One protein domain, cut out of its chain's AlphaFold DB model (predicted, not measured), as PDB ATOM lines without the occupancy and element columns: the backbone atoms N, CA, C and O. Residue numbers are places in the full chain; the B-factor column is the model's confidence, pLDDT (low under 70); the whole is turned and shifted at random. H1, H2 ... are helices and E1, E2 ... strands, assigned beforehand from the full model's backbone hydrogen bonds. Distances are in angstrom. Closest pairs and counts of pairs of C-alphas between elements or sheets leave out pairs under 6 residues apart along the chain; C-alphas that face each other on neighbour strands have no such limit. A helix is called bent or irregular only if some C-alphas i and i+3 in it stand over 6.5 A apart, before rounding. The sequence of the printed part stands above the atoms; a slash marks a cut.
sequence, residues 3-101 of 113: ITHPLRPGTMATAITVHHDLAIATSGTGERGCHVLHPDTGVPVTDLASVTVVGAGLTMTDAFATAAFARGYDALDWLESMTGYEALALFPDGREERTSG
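Overview. This is residues 3 to 101 of the 113 residues of a protein of Streptomyces sp. AmelKG-D3 (UniProt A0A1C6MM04). Picture a four-stranded antiparallel sheet with one bent helix, H1, covering one face; the two arms of H1 fold back on each other side by side, H1a over E2 and E3, H1b over E4. On the side of the sheet away from H1, the first residues with E1 form a small arch that stays clear of the sheet, and the loop of residues 29 to 49 reaches out past one end of the sheet. The printed part has 99 residues, with five named strands and one named helix in the order E1 E2 E3 H1 E4 E5; the sheet's order is E2 - E3 - E4 - E5. The class is mixed, helices and strands, with under half of the residues, 49, in named elements. The whole is compact, with a radius of gyration of the C-alphas of 12.7 A and spans of 36 by 32 by 22 A.

Arrangement. Start at the hairpin of E2, residues 22 to 28, and E3, residues 50 to 56, antiparallel at 161 degrees; look for N 25 and O 53, 3.0 A apart. Next to E3 find E4, residues 86 to 90, antiparallel at 170 degrees, with N 52 and O 88 at 2.8 A. E4 and E5, residues 96 to 98, form the second hairpin, with N 89 and O 97 at 2.8 A. H1, residues 58 to 80, was assigned as one helix by its hydrogen bonds but is bent, C-alphas 70 and 73 being 9.3 A apart; its arms are H1a, residues 58 to 70, and H1b, residues 73 to 80. H1b is itself irregular, with C-alphas 73 and 76 at 7.6 A. Both arms are on the same face of the sheet, making two layers, helix arms on one face of a sheet. H1a has a height over the sheet of 7.0 A and only just runs along the strands, at 29 degrees to E2 on the local plane; its closest C-alphas to E2 are Asp 62 and Ala 25, 5.0 A. H1b, at a height of 8.6 A, lies over E4 and comes closest to it at the C-alphas of Leu 79 and Glu 86, 6.5 A. The arms touch, through residues 68 to 69 of H1a alone, closest at the C-alphas of Ala 68 and Ala 75, 4.7 A, at a shallow tilt of 32 degrees, opposite ways. In H1a each O i to N i+4 pair is within hydrogen-bond range; in H1b 3 of 4 are. E1, residues 12 to 15, pairs with no named strand and is apart from the sheet's strands and both arms; residues 3 to 4 pair antiparallel with its residues 12 to 14.

Along the chain. Find C-alpha 22 at (185.680, 188.428, 215.015); from there E2 runs 20.2 A to Gly 28, and E3 comes back over 19.9 A from Ser 50 to Ala 56. H1a spans 18.2 A, H1b 13.1 A and E4 13.8 A. E1 begins at C-alpha 12, (201.444, 196.172, 204.941), and E5 ends at C-alpha 98, (187.085, 193.807, 198.453).

Size, cuts and confidence. The two C-alphas farthest apart, those of His 20 and Thr 41, are 38.7 A apart. The printed part has no cut. The link from E2 to E3 is long, with 21 residues. The mean pLDDT of the printed part is 84.3; look for values under 70 at residue 20, residues 30 to 39 and residue 44.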
ATOM      1  N   ILE A   3     197.575 193.569 207.792       76.44
ATOM      2  CA  ILE A   3     197.543 192.600 206.692       76.44
ATOM      3  C   ILE A   3     198.793 192.846 205.844       76.44
ATOM      4  O   ILE A   3     198.972 193.934 205.299       76.44
ATOM      5  N   THR A   4     199.683 191.859 205.767       80.00
ATOM      6  CA  THR A   4     200.952 191.954 205.026       80.00
ATOM      7  C   THR A   4     200.710 191.975 203.519       80.00
ATOM      8  O   THR A   4     199.859 191.249 203.014       80.00
ATOM      9  N   HIS A   5     201.488 192.770 202.786       75.12
ATOM     10  CA  HIS A   5     201.433 192.790 201.328       75.12
ATOM     11  C   HIS A   5     202.202 191.585 200.746       75.12
ATOM     12  O   HIS A   5     203.430 191.537 200.865       75.12
ATOM     13  N   PRO A   6     201.546 190.635 200.049       73.62
ATOM     14  CA  PRO A   6     202.181 189.385 199.612       73.62
ATOM     15  C   PRO A   6     203.299 189.602 198.580       73.62
ATOM     16  O   PRO A   6     204.277 188.865 198.562       73.62
ATOM     17  N   LEU A   7     203.186 190.644 197.746       76.38
ATOM     18  CA  LEU A   7     204.187 190.979 196.720       76.38
ATOM     19  C   LEU A   7     205.299 191.930 197.203       76.38
ATOM     20  O   LEU A   7     206.200 192.259 196.434       76.38
ATOM     21  N   ARG A   8     205.227 192.431 198.444       77.38
ATOM     22  CA  ARG A   8     206.165 193.428 198.987       77.38
ATOM     23  C   ARG A   8     206.548 193.041 200.419       77.38
ATOM     24  O   ARG A   8     205.985 193.593 201.372       77.38
ATOM     25  N   PRO A   9     207.486 192.087 200.579       75.31
ATOM     26  CA  PRO A   9     207.899 191.596 201.889       75.31
ATOM     27  C   PRO A   9     208.284 192.740 202.835       75.31
ATOM     28  O   PRO A   9     209.012 193.653 202.451       75.31
ATOM     29  N   GLY A  10     207.780 192.698 204.069       72.62
ATOM     30  CA  GLY A  10     208.034 193.730 205.082       72.62
ATOM     31  C   GLY A  10     207.131 194.967 205.008       72.62
ATOM     32  O   GLY A  10     207.292 195.867 205.828       72.62
ATOM     33  N   THR A  11     206.166 195.015 204.080       77.62
ATOM     34  CA  THR A  11     205.163 196.094 203.998       77.62
ATOM     35  C   THR A  11     203.751 195.583 204.290       77.62
ATOM     36  O   THR A  11     203.472 194.387 204.180       77.62
ATOM     37  N   MET A  12     202.851 196.486 204.681       78.25
ATOM     38  CA  MET A  12     201.444 196.172 204.941       78.25
ATOM     39  C   MET A  12     200.586 196.620 203.758       78.25
ATOM     40  O   MET A  12     200.778 197.726 203.257       78.25
ATOM     41  N   ALA A  13     199.648 195.772 203.338       75.44
ATOM     42  CA  ALA A  13     198.586 196.148 202.411       75.44
ATOM     43  C   ALA A  13     197.574 197.059 203.118       75.44
ATOM     44  O   ALA A  13     197.237 198.129 202.629       75.44
ATOM     45  N   THR A  14     197.147 196.682 204.327       79.75
ATOM     46  CA  THR A  14     196.260 197.515 205.145       79.75
ATOM     47  C   THR A  14     196.367 197.162 206.629       79.75
ATOM     48  O   THR A  14     197.023 196.192 207.015       79.75
ATOM     49  N   ALA A  15     195.713 197.946 207.482       80.50
ATOM     50  CA  ALA A  15     195.499 197.621 208.882       80.50
ATOM     51  C   ALA A  15     194.004 197.640 209.191       80.50
ATOM     52  O   ALA A  15     193.308 198.605 208.878       80.50
ATOM     53  N   ILE A  16     193.533 196.592 209.865       78.25
ATOM     54  CA  ILE A  16     192.130 196.448 210.243       78.25
ATOM     55  C   ILE A  16     191.923 196.420 211.755       78.25
ATOM     56  O   ILE A  16     192.780 195.953 212.520       78.25
ATOM     57  N   THR A  17     190.767 196.917 212.183       79.19
ATOM     58  CA  THR A  17     190.283 196.834 213.564       79.19
ATOM     59  C   THR A  17     189.161 195.807 213.634       79.19
ATOM     60  O   THR A  17     188.169 195.911 212.925       79.19
ATOM     61  N   VAL A  18     189.324 194.814 214.505       74.25
ATOM     62  CA  VAL A  18     188.324 193.775 214.778       74.25
ATOM     63  C   VAL A  18     188.039 193.730 216.272       74.25
ATOM     64  O   VAL A  18     188.946 193.897 217.091       74.25
ATOM     65  N   HIS A  19     186.770 193.532 216.617       77.44
ATOM     66  CA  HIS A  19     186.316 193.354 217.994       77.44
ATOM     67  C   HIS A  19     186.386 191.875 218.408       77.44
ATOM     68  O   HIS A  19     186.535 190.999 217.563       77.44
ATOM     69  N   HIS A  20     186.279 191.623 219.715       66.88
ATOM     70  CA  HIS A  20     186.509 190.345 220.405       66.88
ATOM     71  C   HIS A  20     185.838 189.090 219.810       66.88
ATOM     72  O   HIS A  20     186.363 187.998 220.009       66.88
ATOM     73  N   ASP A  21     184.757 189.234 219.041       78.69
ATOM     74  CA  ASP A  21     184.016 188.099 218.469       78.69
ATOM     75  C   ASP A  21     184.382 187.783 217.007       78.69
ATOM     76  O   ASP A  21     183.853 186.839 216.411       78.69
ATOM     77  N   LEU A  22     185.283 188.569 216.411       84.44
ATOM     78  CA  LEU A  22     185.680 188.428 215.015       84.44
ATOM     79  C   LEU A  22     187.071 187.815 214.887       84.44
ATOM     80  O   LEU A  22     188.013 188.167 215.599       84.44
ATOM     81  N   ALA A  23     187.198 186.913 213.924       89.62
ATOM     82  CA  ALA A  23     188.447 186.312 213.507       89.62
ATOM     83  C   ALA A  23     188.894 186.877 212.158       89.62
ATOM     84  O   ALA A  23     188.088 187.362 211.363       89.62
ATOM     85  N   ILE A  24     190.199 186.782 211.911       91.56
ATOM     86  CA  ILE A  24     190.835 187.136 210.644       91.56
ATOM     87  C   ILE A  24     191.693 185.949 210.226       91.56
ATOM     88  O   ILE A  24     192.491 185.465 211.031       91.56
ATOM     89  N   ALA A  25     191.575 185.518 208.976       92.25
ATOM     90  CA  ALA A  25     192.465 184.526 208.387       92.25
ATOM     91  C   ALA A  25     192.938 184.993 207.012       92.25
ATOM     92  O   ALA A  25     192.205 185.664 206.292       92.25
ATOM     93  N   THR A  26     194.182 184.674 206.658       91.69
ATOM     94  CA  THR A  26     194.770 185.040 205.364       91.69
ATOM     95  C   THR A  26     195.350 183.804 204.703       91.69
ATOM     96  O   THR A  26     196.125 183.079 205.318       91.69
ATOM     97  N   SER A  27     194.992 183.589 203.443       88.25
ATOM     98  CA  SER A  27     195.585 182.577 202.571       88.25
ATOM     99  C   SER A  27     196.288 183.274 201.417       88.25
ATOM    100  O   SER A  27     195.769 184.239 200.864       88.25
ATOM    101  N   GLY A  28     197.489 182.834 201.064       83.06
ATOM    102  CA  GLY A  28     198.286 183.497 200.040       83.06
ATOM    103  C   GLY A  28     199.600 182.788 199.766       83.06
ATOM    104  O   GLY A  28     200.014 181.885 200.495       83.06
ATOM    105  N   THR A  29     200.283 183.224 198.715       71.12
ATOM    106  CA  THR A  29     201.553 182.623 198.281       71.12
ATOM    107  C   THR A  29     202.772 183.165 199.032       71.12
ATOM    108  O   THR A  29     203.843 182.565 198.953       71.12
ATOM    109  N   GLY A  30     202.629 184.259 199.790       58.78
ATOM    110  CA  GLY A  30     203.743 184.976 200.428       58.78
ATOM    111  C   GLY A  30     204.587 184.151 201.409       58.78
ATOM    112  O   GLY A  30     205.787 184.382 201.517       58.78
ATOM    113  N   GLU A  31     203.997 183.160 202.081       56.72
ATOM    114  CA  GLU A  31     204.689 182.356 203.105       56.72
ATOM    115  C   GLU A  31     205.320 181.065 202.542       56.72
ATOM    116  O   GLU A  31     206.239 180.509 203.144       56.72
ATOM    117  N   ARG A  32     204.817 180.534 201.412       58.25
ATOM    118  CA  ARG A  32     205.164 179.179 200.920       58.25
ATOM    119  C   ARG A  32     205.164 179.005 199.389       58.25
ATOM    120  O   ARG A  32     205.232 177.878 198.905       58.25
ATOM    121  N   GLY A  33     205.084 180.080 198.606       59.09
ATOM    122  CA  GLY A  33     204.960 180.014 197.143       59.09
ATOM    123  C   GLY A  33     203.590 179.495 196.675       59.09
ATOM    124  O   GLY A  33     202.635 179.451 197.450       59.09
ATOM    125  N   CYS A  34     203.466 179.103 195.401       60.28
ATOM    126  CA  CYS A  34     202.217 178.578 194.820       60.28
ATOM    127  C   CYS A  34     201.980 177.113 195.233       60.28
ATOM    128  O   CYS A  34     202.229 176.190 194.463       60.28
ATOM    129  N   HIS A  35     201.560 176.900 196.480       63.69
ATOM    130  CA  HIS A  35     201.409 175.572 197.088       63.69
ATOM    131  C   HIS A  35     199.948 175.113 197.227       63.69
ATOM    132  O   HIS A  35     199.704 173.973 197.615       63.69
ATOM    133  N   VAL A  36     198.983 175.979 196.905       62.09
ATOM    134  CA  VAL A  36     197.563 175.618 196.820       62.09
ATOM    135  C   VAL A  36     197.248 175.272 195.372       62.09
ATOM    136  O   VAL A  36     197.536 176.050 194.463       62.09
ATOM    137  N   LEU A  37     196.683 174.086 195.168       67.06
ATOM    138  CA  LEU A  37     196.316 173.564 193.858       67.06
ATOM    139  C   LEU A  37     194.802 173.662 193.680       67.06
ATOM    140  O   LEU A  37     194.051 173.410 194.623       67.06
ATOM    141  N   HIS A  38     194.357 173.987 192.471       65.06
ATOM    142  CA  HIS A  38     192.944 173.953 192.125       65.06
ATOM    143  C   HIS A  38     192.441 172.502 192.222       65.06
ATOM    144  O   HIS A  38     193.045 171.616 191.605       65.06
ATOM    145  N   PRO A  39     191.352 172.223 192.961       65.44
ATOM    146  CA  PRO A  39     190.942 170.854 193.279       65.44
ATOM    147  C   PRO A  39     190.602 170.021 192.035       65.44
ATOM    148  O   PRO A  39     190.932 168.840 191.992       65.44
ATOM    149  N   ASP A  40     190.018 170.640 191.004       71.94
ATOM    150  CA  ASP A  40     189.606 169.920 189.789       71.94
ATOM    151  C   ASP A  40     190.733 169.710 188.767       71.94
ATOM    152  O   ASP A  40     190.654 168.807 187.938       71.94
ATOM    153  N   THR A  41     191.780 170.545 188.787       72.12
ATOM    154  CA  THR A  41     192.822 170.543 187.738       72.12
ATOM    155  C   THR A  41     194.200 170.150 188.259       72.12
ATOM    156  O   THR A  41     195.064 169.776 187.468       72.12
ATOM    157  N   GLY A  42     194.433 170.229 189.573       70.62
ATOM    158  CA  GLY A  42     195.729 169.965 190.199       70.62
ATOM    159  C   GLY A  42     196.813 170.999 189.869       70.62
ATOM    160  O   GLY A  42     197.969 170.803 190.240       70.62
ATOM    161  N   VAL A  43     196.469 172.088 189.177       72.19
ATOM    162  CA  VAL A  43     197.395 173.170 188.808       72.19
ATOM    163  C   VAL A  43     197.465 174.193 189.948       72.19
ATOM    164  O   VAL A  43     196.446 174.418 190.603       72.19
ATOM    165  N   PRO A  44     198.626 174.826 190.214       69.38
ATOM    166  CA  PRO A  44     198.705 175.876 191.221       69.38
ATOM    167  C   PRO A  44     197.753 177.031 190.921       69.38
ATOM    168  O   PRO A  44     197.696 177.510 189.788       69.38
ATOM    169  N   VAL A  45     197.030 177.492 191.940       70.69
ATOM    170  CA  VAL A  45     196.165 178.666 191.808       70.69
ATOM    171  C   VAL A  45     197.042 179.909 191.778       70.69
ATOM    172  O   VAL A  45     197.787 180.181 192.721       70.69
ATOM    173  N   THR A  46     196.970 180.646 190.674       75.75
ATOM    174  CA  THR A  46     197.749 181.873 190.457       75.75
ATOM    175  C   THR A  46     196.880 183.118 190.353       75.75
ATOM    176  O   THR A  46     197.419 184.200 190.158       75.75
ATOM    177  N   ASP A  47     195.557 182.987 190.465       84.69
ATOM    178  CA  ASP A  47     194.627 184.104 190.265       84.69
ATOM    179  C   ASP A  47     194.710 185.145 191.389       84.69
ATOM    180  O   ASP A  47     194.481 186.329 191.158       84.69
ATOM    181  N   LEU A  48     195.091 184.716 192.596       88.19
ATOM    182  CA  LEU A  48     195.232 185.564 193.777       88.19
ATOM    183  C   LEU A  48     196.659 185.491 194.328       88.19
ATOM    184  O   LEU A  48     197.249 184.419 194.458       88.19
ATOM    185  N   ALA A  49     197.205 186.642 194.717       88.94
ATOM    186  CA  ALA A  49     198.424 186.711 195.520       88.94
ATOM    187  C   ALA A  49     198.117 186.413 196.998       88.94
ATOM    188  O   ALA A  49     198.859 185.680 197.659       88.94
ATOM    189  N   SER A  50     197.000 186.941 197.503       91.06
ATOM    190  CA  SER A  50     196.424 186.568 198.796       91.06
ATOM    191  C   SER A  50     194.950 186.947 198.896       91.06
ATOM    192  O   SER A  50     194.488 187.856 198.213       91.06
ATOM    193  N   VAL A  51     194.241 186.318 199.826       93.44
ATOM    194  CA  VAL A  51     192.917 186.724 200.296       93.44
ATOM    195  C   VAL A  51     192.908 186.741 201.820       93.44
ATOM    196  O   VAL A  51     193.372 185.799 202.465       93.44
ATOM    197  N   THR A  52     192.382 187.814 202.397       94.94
ATOM    198  CA  THR A  52     192.139 187.945 203.833       94.94
ATOM    199  C   THR A  52     190.643 187.979 204.081       94.94
ATOM    200  O   THR A  52     189.954 188.812 203.503       94.94
ATOM    201  N   VAL A  53     190.156 187.107 204.959       96.19
ATOM    202  CA  VAL A  53     188.741 186.988 205.325       96.19
ATOM    203  C   VAL A  53     188.549 187.405 206.779       96.19
ATOM    204  O   VAL A  53     189.353 187.052 207.646       96.19
ATOM    205  N   VAL A  54     187.471 188.142 207.041       95.69
ATOM    206  CA  VAL A  54     186.989 188.519 208.373       95.69
ATOM    207  C   VAL A  54     185.627 187.870 208.597       95.69
ATOM    208  O   VAL A  54     184.760 187.964 207.731       95.69
ATOM    209  N   GLY A  55     185.418 187.238 209.750       94.19
ATOM    210  CA  GLY A  55     184.149 186.588 210.079       94.19
ATOM    211  C   GLY A  55     184.052 186.139 211.534       94.19
ATOM    212  O   GLY A  55     184.938 186.416 212.342       94.19
ATOM    213  N   ALA A  56     182.965 185.452 211.887       89.38
ATOM    214  CA  ALA A  56     182.767 184.934 213.240       89.38
ATOM    215  C   ALA A  56     183.556 183.633 213.457       89.38
ATOM    216  O   ALA A  56     183.343 182.638 212.759       89.38
ATOM    217  N   GLY A  57     184.438 183.628 214.460       88.44
ATOM    218  CA  GLY A  57     185.206 182.448 214.861       88.44
ATOM    219  C   GLY A  57     186.315 182.040 213.882       88.44
ATOM    220  O   GLY A  57     186.207 182.154 212.661       88.44
ATOM    221  N   LEU A  58     187.421 181.535 214.433       88.00
ATOM    222  CA  LEU A  58     188.632 181.268 213.653       88.00
ATOM    223  C   LEU A  58     188.458 180.126 212.648       88.00
ATOM    224  O   LEU A  58     188.843 180.275 211.497       88.00
ATOM    225  N   THR A  59     187.845 179.012 213.058       90.19
ATOM    226  CA  THR A  59     187.770 177.790 212.242       90.19
ATOM    227  C   THR A  59     187.106 178.017 210.887       90.19
ATOM    228  O   THR A  59     187.655 177.625 209.862       90.19
ATOM    229  N   MET A  60     185.939 178.666 210.865       93.94
ATOM    230  CA  MET A  60     185.226 178.916 209.609       93.94
ATOM    231  C   MET A  60     185.897 180.011 208.782       93.94
ATOM    232  O   MET A  60     185.981 179.889 207.565       93.94
ATOM    233  N   THR A  61     186.421 181.049 209.436       94.94
ATOM    234  CA  THR A  61     187.139 182.136 208.755       94.94
ATOM    235  C   THR A  61     188.385 181.615 208.031       94.94
ATOM    236  O   THR A  61     188.627 181.978 206.884       94.94
ATOM    237  N   ASP A  62     189.138 180.707 208.657       92.00
ATOM    238  CA  ASP A  62     190.317 180.066 208.065       92.00
ATOM    239  C   ASP A  62     189.962 179.114 206.914       92.00
ATOM    240  O   ASP A  62     190.564 179.169 205.835       92.00
ATOM    241  N   ALA A  63     188.910 178.308 207.096       93.06
ATOM    242  CA  ALA A  63     188.393 177.447 206.039       93.06
ATOM    243  C   ALA A  63     187.946 178.257 204.812       93.06
ATOM    244  O   ALA A  63     188.241 177.878 203.678       93.06
ATOM    245  N   PHE A  64     187.277 179.395 205.020       95.44
ATOM    246  CA  PHE A  64     186.832 180.266 203.935       95.44
ATOM    247  C   PHE A  64     187.973 181.019 203.268       95.44
ATOM    248  O   PHE A  64     187.956 181.124 202.047       95.44
ATOM    249  N   ALA A  65     188.992 181.464 204.007       93.81
ATOM    250  CA  ALA A  65     190.194 182.031 203.398       93.81
ATOM    251  C   ALA A  65     190.881 181.011 202.475       93.81
ATOM    252  O   ALA A  65     191.204 181.334 201.332       93.81
ATOM    253  N   THR A  66     191.015 179.763 202.927       90.12
ATOM    254  CA  THR A  66     191.608 178.681 202.127       90.12
ATOM    255  C   THR A  66     190.760 178.357 200.897       90.12
ATOM    256  O   THR A  66     191.284 178.267 199.788       90.12
ATOM    257  N   ALA A  67     189.443 178.208 201.071       91.69
ATOM    258  CA  ALA A  67     188.522 177.902 199.979       91.69
ATOM    259  C   ALA A  67     188.469 179.034 198.946       91.69
ATOM    260  O   ALA A  67     188.561 178.770 197.753       91.69
ATOM    261  N   ALA A  68     188.388 180.289 199.390       93.19
ATOM    262  CA  ALA A  68     188.434 181.462 198.522       93.19
ATOM    263  C   ALA A  68     189.748 181.518 197.735       93.19
ATOM    264  O   ALA A  68     189.738 181.723 196.525       93.19
ATOM    265  N   PHE A  69     190.878 181.256 198.395       90.06
ATOM    266  CA  PHE A  69     192.165 181.211 197.714       90.06
ATOM    267  C   PHE A  69     192.218 180.104 196.655       90.06
ATOM    268  O   PHE A  69     192.737 180.334 195.572       90.06
ATOM    269  N   ALA A  70     191.646 178.928 196.937       86.56
ATOM    270  CA  ALA A  70     191.572 177.822 195.983       86.56
ATOM    271  C   ALA A  70     190.625 178.095 194.796       86.56
ATOM    272  O   ALA A  70     190.841 177.562 193.708       86.56
ATOM    273  N   ARG A  71     189.585 178.906 195.009       88.12
ATOM    274  CA  ARG A  71     188.606 179.319 193.994       88.12
ATOM    275  C   ARG A  71     189.151 180.341 192.993       88.12
ATOM    276  O   ARG A  71     188.771 180.317 191.827       88.12
ATOM    277  N   GLY A  72     190.049 181.223 193.429       87.06
ATOM    278  CA  GLY A  72     190.686 182.199 192.547       87.06
ATOM    279  C   GLY A  72     189.754 183.346 192.147       87.06
ATOM    280  O   GLY A  72     189.317 184.115 192.998       87.06
ATOM    281  N   TYR A  73     189.485 183.504 190.849       84.00
ATOM    282  CA  TYR A  73     188.856 184.711 190.289       84.00
ATOM    283  C   TYR A  73     187.425 184.994 190.783       84.00
ATOM    284  O   TYR A  73     187.036 186.157 190.832       84.00
ATOM    285  N   ASP A  74     186.648 183.973 191.160       89.62
ATOM    286  CA  ASP A  74     185.264 184.130 191.641       89.62
ATOM    287  C   ASP A  74     185.159 184.197 193.179       89.62
ATOM    288  O   ASP A  74     184.062 184.193 193.748       89.62
ATOM    289  N   ALA A  75     186.303 184.260 193.868       93.00
ATOM    290  CA  ALA A  75     186.382 184.207 195.321       93.00
ATOM    291  C   ALA A  75     185.570 185.314 196.002       93.00
ATOM    292  O   ALA A  75     184.871 185.039 196.977       93.00
ATOM    293  N   LEU A  76     185.660 186.552 195.501       95.94
ATOM    294  CA  LEU A  76     184.965 187.691 196.101       95.94
ATOM    295  C   LEU A  76     183.455 187.627 195.886       95.94
ATOM    296  O   LEU A  76     182.729 187.826 196.851       95.94
ATOM    297  N   ASP A  77     182.984 187.268 194.691       96.25
ATOM    298  CA  ASP A  77     181.548 187.088 194.430       96.25
ATOM    299  C   ASP A  77     180.952 186.001 195.334       96.25
ATOM    300  O   ASP A  77     179.850 186.134 195.876       96.25
ATOM    301  N   TRP A  78     181.705 184.919 195.552       96.44
ATOM    302  CA  TRP A  78     181.309 183.866 196.475       96.44
ATOM    303  C   TRP A  78     181.275 184.354 197.931       96.44
ATOM    304  O   TRP A  78     180.287 184.112 198.627       96.44
ATOM    305  N   LEU A  79     182.308 185.064 198.388       97.06
ATOM    306  CA  LEU A  79     182.380 185.628 199.741       97.06
ATOM    307  C   LEU A  79     181.300 186.689 199.999       97.06
ATOM    308  O   LEU A  79     180.715 186.682 201.077       97.06
ATOM    309  N   GLU A  80     180.970 187.519 199.012       97.44
ATOM    310  CA  GLU A  80     179.894 188.519 199.077       97.44
ATOM    311  C   GLU A  80     178.527 187.865 199.348       97.44
ATOM    312  O   GLU A  80     177.675 188.421 200.038       97.44
ATOM    313  N   SER A  81     178.319 186.641 198.852       96.25
ATOM    314  CA  SER A  81     177.087 185.884 199.097       96.25
ATOM    315  C   SER A  81     176.980 185.298 200.514       96.25
ATOM    316  O   SER A  81     175.904 184.842 200.916       96.25
ATOM    317  N   MET A  82     178.069 185.295 201.293       95.12
ATOM    318  CA  MET A  82     178.124 184.678 202.619       95.12
ATOM    319  C   MET A  82     177.870 185.700 203.727       95.12
ATOM    320  O   MET A  82     178.725 186.504 204.093       95.12
ATOM    321  N   THR A  83     176.687 185.623 204.338       93.44
ATOM    322  CA  THR A  83     176.321 186.503 205.455       93.44
ATOM    323  C   THR A  83     177.321 186.391 206.608       93.44
ATOM    324  O   THR A  83     177.587 185.302 207.113       93.44
ATOM    325  N   GLY A  84     177.828 187.539 207.063       93.62
ATOM    326  CA  GLY A  84     178.746 187.627 208.201       93.62
ATOM    327  C   GLY A  84     180.226 187.491 207.847       93.62
ATOM    328  O   GLY A  84     181.050 187.545 208.760       93.62
ATOM    329  N   TYR A  85     180.564 187.365 206.560       96.06
ATOM    330  CA  TYR A  85     181.941 187.325 206.077       96.06
ATOM    331  C   TYR A  85     182.234 188.498 205.150       96.06
ATOM    332  O   TYR A  85     181.377 188.945 204.399       96.06
ATOM    333  N   GLU A  86     183.457 189.008 205.221       97.12
ATOM    334  CA  GLU A  86     183.981 190.007 204.287       97.12
ATOM    335  C   GLU A  86     185.414 189.654 203.937       97.12
ATOM    336  O   GLU A  86     186.101 188.998 204.726       97.12
ATOM    337  N   ALA A  87     185.894 190.134 202.795       96.50
ATOM    338  CA  ALA A  87     187.245 189.854 202.361       96.50
ATOM    339  C   ALA A  87     187.921 190.997 201.606       96.50
ATOM    340  O   ALA A  87     187.275 191.828 200.971       96.50
ATOM    341  N   LEU A  88     189.251 190.961 201.653       95.88
ATOM    342  CA  LEU A  88     190.171 191.714 200.809       95.88
ATOM    343  C   LEU A  88     190.982 190.711 199.987       95.88
ATOM    344  O   LEU A  88     191.650 189.843 200.554       95.88
ATOM    345  N   ALA A  89     190.947 190.843 198.667       94.50
ATOM    346  CA  ALA A  89     191.747 190.069 197.731       94.50
ATOM    347  C   ALA A  89     192.838 190.952 197.116       94.50
ATOM    348  O   ALA A  89     192.571 192.055 196.640       94.50
ATOM    349  N   LEU A  90     194.069 190.444 197.108       92.00
ATOM    350  CA  LEU A  90     195.206 191.024 196.400       92.00
ATOM    351  C   LEU A  90     195.541 190.137 195.205       92.00
ATOM    352  O   LEU A  90     195.782 188.936 195.365       92.00
ATOM    353  N   PHE A  91     195.601 190.735 194.024       90.31
ATOM    354  CA  PHE A  91     195.921 190.056 192.773       90.31
ATOM    355  C   PHE A  91     197.428 190.120 192.471       90.31
ATOM    356  O   PHE A  91     198.128 191.007 192.973       90.31
ATOM    357  N   PRO A  92     197.963 189.210 191.633       85.75
ATOM    358  CA  PRO A  92     199.385 189.204 191.267       85.75
ATOM    359  C   PRO A  92     199.879 190.482 190.575       85.75
ATOM    360  O   PRO A  92     201.069 190.782 190.623       85.75
ATOM    361  N   ASP A  93     198.982 191.234 189.936       84.69
ATOM    362  CA  ASP A  93     199.275 192.520 189.289       84.69
ATOM    363  C   ASP A  93     199.251 193.712 190.267       84.69
ATOM    364  O   ASP A  93     199.503 194.851 189.868       84.69
ATOM    365  N   GLY A  94     198.982 193.458 191.551       82.75
ATOM    366  CA  GLY A  94     198.884 194.473 192.593       82.75
ATOM    367  C   GLY A  94     197.519 195.149 192.686       82.75
ATOM    368  O   GLY A  94     197.386 196.084 193.474       82.75
ATOM    369  N   ARG A  95     196.507 194.711 191.923       89.69
ATOM    370  CA  ARG A  95     195.128 195.149 192.159       89.69
ATOM    371  C   ARG A  95     194.636 194.647 193.511       89.69
ATOM    372  O   ARG A  95     194.987 193.554 193.956       89.69
ATOM    373  N   GLU A  96     193.783 195.454 194.124       92.44
ATOM    374  CA  GLU A  96     193.092 195.143 195.368       92.44
ATOM    375  C   GLU A  96     191.591 195.252 195.133       92.44
ATOM    376  O   GLU A  96     191.101 196.286 194.675       92.44
ATOM    377  N   GLU A  97     190.861 194.202 195.478       94.56
ATOM    378  CA  GLU A  97     189.401 194.198 195.447       94.56
ATOM    379  C   GLU A  97     188.872 193.692 196.784       94.56
ATOM    380  O   GLU A  97     189.561 192.986 197.522       94.56
ATOM    381  N   ARG A  98     187.657 194.098 197.140       96.12
ATOM    382  CA  ARG A  98     187.085 193.807 198.453       96.12
ATOM    383  C   ARG A  98     185.583 193.623 198.365       96.12
ATOM    384  O   ARG A  98     184.943 194.244 197.517       96.12
ATOM    385  N   THR A  99     185.042 192.808 199.263       97.31
ATOM    386  CA  THR A  99     183.594 192.709 199.451       97.31
ATOM    387  C   THR A  99     183.034 194.051 199.924       97.31
ATOM    388  O   THR A  99     183.739 194.859 200.548       97.31
ATOM    389  N   SER A 100     181.768 194.320 199.614       95.94
ATOM    390  CA  SER A 100     181.170 195.651 199.774       95.94
ATOM    391  C   SER A 100     181.220 196.159 201.216       95.94
ATOM    392  O   SER A 100     181.378 197.358 201.468       95.94
ATOM    393  N   GLY A 101     181.152 195.249 202.186       94.56
ATOM    394  CA  GLY A 101     181.140 195.554 203.602       94.56
ATOM    395  C   GLY A 101     182.514 195.602 204.268       94.56
ATOM    396  O   GLY A 101     182.566 195.992 205.434       94.56
TER     397      GLY A 101